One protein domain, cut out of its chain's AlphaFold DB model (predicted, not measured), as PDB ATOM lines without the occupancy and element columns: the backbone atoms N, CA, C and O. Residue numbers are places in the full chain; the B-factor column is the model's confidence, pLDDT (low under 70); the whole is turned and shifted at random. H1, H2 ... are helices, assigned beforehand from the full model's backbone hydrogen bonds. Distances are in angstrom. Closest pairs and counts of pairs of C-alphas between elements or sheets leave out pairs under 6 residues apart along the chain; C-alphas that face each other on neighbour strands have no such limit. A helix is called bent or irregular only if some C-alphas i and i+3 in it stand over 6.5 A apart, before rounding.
ATOM      1  N   GLY A   2     170.500 142.639 176.866       65.31
ATOM      2  CA  GLY A   2     171.597 142.478 175.886       65.31
ATOM      3  C   GLY A   2     173.019 142.797 176.389       65.31
ATOM      4  O   GLY A   2     173.981 142.215 175.901       65.31
ATOM      5  N   PHE A   3     173.167 143.687 177.378       66.88
ATOM      6  CA  PHE A   3     174.482 144.124 177.876       66.88
ATOM      7  C   PHE A   3     175.241 143.040 178.657       66.88
ATOM      8  O   PHE A   3     176.470 143.002 178.617       66.88
ATOM      9  N   ASP A   4     174.529 142.122 179.309       86.38
ATOM     10  CA  ASP A   4     175.150 141.069 180.118       86.38
ATOM     11  C   ASP A   4     175.887 140.046 179.244       86.38
ATOM     12  O   ASP A   4     176.976 139.598 179.590       86.38
ATOM     13  N   ILE A   5     175.355 139.746 178.054       85.69
ATOM     14  CA  ILE A   5     175.940 138.765 177.128       85.69
ATOM     15  C   ILE A   5     177.273 139.272 176.563       85.69
ATOM     16  O   ILE A   5     178.245 138.519 176.502       85.69
ATOM     17  N   VAL A   6     177.346 140.554 176.191       89.31
ATOM     18  CA  VAL A   6     178.575 141.160 175.651       89.31
ATOM     19  C   VAL A   6     179.668 141.211 176.719       89.31
ATOM     20  O   VAL A   6     180.808 140.836 176.448       89.31
ATOM     21  N   ASN A   7     179.325 141.595 177.950       88.62
ATOM     22  CA  ASN A   7     180.286 141.634 179.055       88.62
ATOM     23  C   ASN A   7     180.807 140.237 179.423       88.62
ATOM     24  O   ASN A   7     182.005 140.072 179.653       88.62
ATOM     25  N   ILE A   8     179.937 139.221 179.416       92.94
ATOM     26  CA  ILE A   8     180.339 137.825 179.636       92.94
ATOM     27  C   ILE A   8     181.271 137.344 178.515       92.94
ATOM     28  O   ILE A   8     182.293 136.718 178.801       92.94
ATOM     29  N   ALA A   9     180.980 137.672 177.253       91.06
ATOM     30  CA  ALA A   9     181.828 137.298 176.122       91.06
ATOM     31  C   ALA A   9     183.221 137.951 176.189       91.06
ATOM     32  O   ALA A   9     184.229 137.279 175.962       91.06
ATOM     33  N   ILE A  10     183.294 139.233 176.562       91.44
ATOM     34  CA  ILE A  10     184.568 139.946 176.750       91.44
ATOM     35  C   ILE A  10     185.366 139.332 177.905       91.44
ATOM     36  O   ILE A  10     186.565 139.088 177.759       91.44
ATOM     37  N   ALA A  11     184.714 139.032 179.033       90.62
ATOM     38  CA  ALA A  11     185.365 138.396 180.175       90.62
ATOM     39  C   ALA A  11     185.911 137.002 179.823       90.62
ATOM     40  O   ALA A  11     187.043 136.670 180.184       90.62
ATOM     41  N   ALA A  12     185.150 136.210 179.061       91.50
ATOM     42  CA  ALA A  12     185.589 134.902 178.585       91.50
ATOM     43  C   ALA A  12     186.796 135.016 177.637       91.50
ATOM     44  O   ALA A  12     187.781 134.302 177.813       91.50
ATOM     45  N   ALA A  13     186.771 135.952 176.683       90.06
ATOM     46  CA  ALA A  13     187.895 136.188 175.776       90.06
ATOM     47  C   ALA A  13     189.163 136.635 176.527       90.06
ATOM     48  O   ALA A  13     190.259 136.137 176.254       90.06
ATOM     49  N   ALA A  14     189.016 137.522 177.516       89.75
ATOM     50  CA  ALA A  14     190.120 137.962 178.363       89.75
ATOM     51  C   ALA A  14     190.718 136.801 179.176       89.75
ATOM     52  O   ALA A  14     191.941 136.688 179.268       89.75
ATOM     53  N   ALA A  15     189.886 135.900 179.708       89.75
ATOM     54  CA  ALA A  15     190.350 134.704 180.410       89.75
ATOM     55  C   ALA A  15     191.078 133.726 179.472       89.75
ATOM     56  O   ALA A  15     192.147 133.220 179.825       89.75
ATOM     57  N   CYS A  16     190.560 133.517 178.256       90.88
ATOM     58  CA  CYS A  16     191.171 132.644 177.250       90.88
ATOM     59  C   CYS A  16     192.575 133.093 176.827       90.88
ATOM     60  O   CYS A  16     193.384 132.247 176.464       90.88
ATOM     61  N   ILE A  17     192.884 134.392 176.881       88.88
ATOM     62  CA  ILE A  17     194.218 134.924 176.551       88.88
ATOM     63  C   ILE A  17     195.087 135.056 177.807       88.88
ATOM     64  O   ILE A  17     196.265 134.693 177.802       88.88
ATOM     65  N   GLY A  18     194.511 135.544 178.906       89.62
ATOM     66  CA  GLY A  18     195.238 135.805 180.144       89.62
ATOM     67  C   GLY A  18     195.799 134.540 180.788       89.62
ATOM     68  O   GLY A  18     196.948 134.543 181.232       89.62
ATOM     69  N   VAL A  19     195.033 133.444 180.798       92.12
ATOM     70  CA  VAL A  19     195.451 132.187 181.440       92.12
ATOM     71  C   VAL A  19     196.659 131.550 180.729       92.12
ATOM     72  O   VAL A  19     197.643 131.264 181.417       92.12
ATOM     73  N   PRO A  20     196.685 131.392 179.388       92.62
ATOM     74  CA  PRO A  20     197.876 130.912 178.685       92.62
ATOM     75  C   PRO A  20     199.095 131.817 178.863       92.62
ATOM     76  O   PRO A  20     200.197 131.313 179.072       92.62
ATOM     77  N   CYS A  21     198.920 133.144 178.823       89.12
ATOM     78  CA  CYS A  21     200.026 134.082 179.023       89.12
ATOM     79  C   CYS A  21     200.616 133.984 180.435       89.12
ATOM     80  O   CYS A  21     201.839 133.952 180.583       89.12
ATOM     81  N   ALA A  22     199.770 133.887 181.464       92.19
ATOM     82  CA  ALA A  22     200.210 133.703 182.845       92.19
ATOM     83  C   ALA A  22     200.926 132.358 183.036       92.19
ATOM     84  O   ALA A  22     201.992 132.308 183.650       92.19
ATOM     85  N   TYR A  23     200.389 131.282 182.454       93.56
ATOM     86  CA  TYR A  23     201.019 129.963 182.492       93.56
ATOM     87  C   TYR A  23     202.386 129.968 181.795       93.56
ATOM     88  O   TYR A  23     203.368 129.470 182.341       93.56
ATOM     89  N   HIS A  24     202.486 130.604 180.626       90.25
ATOM     90  CA  HIS A  24     203.743 130.747 179.902       90.25
ATOM     91  C   HIS A  24     204.769 131.569 180.700       90.25
ATOM     92  O   HIS A  24     205.921 131.158 180.817       90.25
ATOM     93  N   ALA A  25     204.363 132.683 181.316       92.19
ATOM     94  CA  ALA A  25     205.242 133.473 182.180       92.19
ATOM     95  C   ALA A  25     205.754 132.662 183.383       92.19
ATOM     96  O   ALA A  25     206.946 132.711 183.695       92.19
ATOM     97  N   LEU A  26     204.889 131.863 184.017       92.88
ATOM     98  CA  LEU A  26     205.280 130.960 185.100       92.88
ATOM     99  C   LEU A  26     206.265 129.886 184.631       92.88
ATOM    100  O   LEU A  26     207.233 129.621 185.339       92.88
ATOM    101  N   LEU A  27     206.079 129.316 183.436       88.44
ATOM    102  CA  LEU A  27     207.035 128.367 182.859       88.44
ATOM    103  C   LEU A  27     208.407 129.004 182.617       88.44
ATOM    104  O   LEU A  27     209.417 128.367 182.901       88.44
ATOM    105  N   HIS A  28     208.463 130.257 182.155       86.88
ATOM    106  CA  HIS A  28     209.729 130.985 181.984       86.88
ATOM    107  C   HIS A  28     210.430 131.250 183.316       86.88
ATOM    108  O   HIS A  28     211.630 131.005 183.438       86.88
ATOM    109  N   ILE A  29     209.687 131.695 184.334       89.44
ATOM    110  CA  ILE A  29     210.230 131.910 185.685       89.44
ATOM    111  C   ILE A  29     210.728 130.583 186.274       89.44
ATOM    112  O   ILE A  29     211.816 130.516 186.844       89.44
ATOM    113  N   TRP A  30     209.961 129.509 186.102       88.00
ATOM    114  CA  TRP A  30     210.330 128.186 186.590       88.00
ATOM    115  C   TRP A  30     211.570 127.629 185.872       88.00
ATOM    116  O   TRP A  30     212.498 127.161 186.531       88.00
ATOM    117  N   ALA A  31     211.646 127.762 184.545       82.06
ATOM    118  CA  ALA A  31     212.815 127.375 183.756       82.06
ATOM    119  C   ALA A  31     214.069 128.185 184.129       82.06
ATOM    120  O   ALA A  31     215.170 127.634 184.157       82.06
ATOM    121  N   PHE A  32     213.909 129.469 184.466       84.44
ATOM    122  CA  PHE A  32     215.000 130.315 184.952       84.44
ATOM    123  C   PHE A  32     215.546 129.840 186.306       84.44
ATOM    124  O   PHE A  32     216.759 129.814 186.510       84.44
ATOM    125  N   HIS A  33     214.667 129.431 187.225       84.12
ATOM    126  CA  HIS A  33     215.072 128.957 188.551       84.12
ATOM    127  C   HIS A  33     215.601 127.516 188.568       84.12
ATOM    128  O   HIS A  33     216.362 127.174 189.473       84.12
ATOM    129  N   TRP A  34     215.245 126.682 187.585       82.19
ATOM    130  CA  TRP A  34     215.668 125.276 187.523       82.19
ATOM    131  C   TRP A  34     216.333 124.905 186.181       82.19
ATOM    132  O   TRP A  34     215.825 124.066 185.432       82.19
ATOM    133  N   PRO A  35     217.511 125.481 185.867       69.31
ATOM    134  CA  PRO A  35     218.133 125.389 184.540       69.31
ATOM    135  C   PRO A  35     218.605 123.979 184.137       69.31
ATOM    136  O   PRO A  35     218.918 123.756 182.969       69.31
ATOM    137  N   ASN A  36     218.647 123.028 185.079       72.69
ATOM    138  CA  ASN A  36     219.178 121.672 184.877       72.69
ATOM    139  C   ASN A  36     218.084 120.582 184.792       72.69
ATOM    140  O   ASN A  36     218.393 119.395 184.873       72.69
ATOM    141  N   GLY A  37     216.802 120.950 184.687       73.12
ATOM    142  CA  GLY A  37     215.712 119.982 184.509       73.12
ATOM    143  C   GLY A  37     215.586 119.499 183.057       73.12
ATOM    144  O   GLY A  37     215.743 120.290 182.133       73.12
ATOM    145  N   LYS A  38     215.218 118.225 182.837       68.19
ATOM    146  CA  LYS A  38     214.962 117.634 181.496       68.19
ATOM    147  C   LYS A  38     213.954 118.432 180.645       68.19
ATOM    148  O   LYS A  38     213.962 118.361 179.423       68.19
ATOM    149  N   THR A  39     213.085 119.209 181.286       62.38
ATOM    150  CA  THR A  39     212.122 120.127 180.658       62.38
ATOM    151  C   THR A  39     212.758 121.413 180.117       62.38
ATOM    152  O   THR A  39     212.265 121.958 179.134       62.38
ATOM    153  N   ALA A  40     213.863 121.886 180.703       59.00
ATOM    154  CA  ALA A  40     214.603 123.049 180.209       59.00
ATOM    155  C   ALA A  40     215.366 122.728 178.914       59.00
ATOM    156  O   ALA A  40     215.505 123.601 178.063       59.00
ATOM    157  N   GLU A  41     215.806 121.479 178.725       62.34
ATOM    158  CA  GLU A  41     216.413 121.021 177.466       62.34
ATOM    159  C   GLU A  41     215.415 121.043 176.302       62.34
ATOM    160  O   GLU A  41     215.781 121.451 175.203       62.34
ATOM    161  N   ALA A  42     214.144 120.700 176.546       66.38
ATOM    162  CA  ALA A  42     213.089 120.738 175.529       66.38
ATOM    163  C   ALA A  42     212.685 122.167 175.115       66.38
ATOM    164  O   ALA A  42     212.183 122.374 174.013       66.38
ATOM    165  N   LEU A  43     212.901 123.150 175.994       59.59
ATOM    166  CA  LEU A  43     212.611 124.565 175.745       59.59
ATOM    167  C   LEU A  43     213.833 125.357 175.273       59.59
ATOM    168  O   LEU A  43     213.705 126.554 175.001       59.59
ATOM    169  N   ARG A  44     215.012 124.729 175.153       58.25
ATOM    170  CA  ARG A  44     216.141 125.397 174.508       58.25
ATOM    171  C   ARG A  44     215.770 125.608 173.043       58.25
ATOM    172  O   ARG A  44     215.532 124.626 172.343       58.25
TER     173      ARG A  44
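What this domain is: This is residues 2 to 44 of the 213 residues of an uncharacterized protein of Pseudogymnoascus sp. VKM F-4516 (FW-969) (UniProt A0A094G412). One long helix, H1, makes the length of the model, and at its last residues the chain folds back to set a single short turn of helix, H2, beside that end. Most of H1, residues 2 to 26, stands free. The printed part has 43 residues, with two named helices in the order H1, H2 and no named strand; the class is all helix. It is extended, with a radius of gyration of the C-alphas of 16.4 A, and spans 53 by 16 by 10 A.

How they stand to each other: H1, residues 2 to 33, and H2, residues 38 to 42, are close but not clearly touching, with 2 pairs of C-alphas within 8 A. Their closest C-alphas, those of Ala 31 and Ala 40, are 5.9 A apart. In H1, 26 of 28 O i to N i+4 pairs are within hydrogen-bond range; in H2, 0 of 1, beside 1 of 2 O i to N i+3 pairs.

Where its parts are: H1 runs 47.3 A from C-alpha 2 at (171.597, 142.478, 175.886) to C-alpha 33 at (215.072, 128.957, 188.551). It is neither bent nor irregular, but only just: C-alphas 16 and 19 are 6.0 A apart. H2 measures 7.0 A and ends at C-alpha 42, (213.089, 120.738, 175.529).

The domain as a whole: The C-alphas farthest apart, those of Gly 2 and Asn 36, are 52.7 A apart. The printed part has no cut, and the link from H1 to H2 is tight. Confidence is under 70 at residues 2 to 3, 35 and 38 to 44.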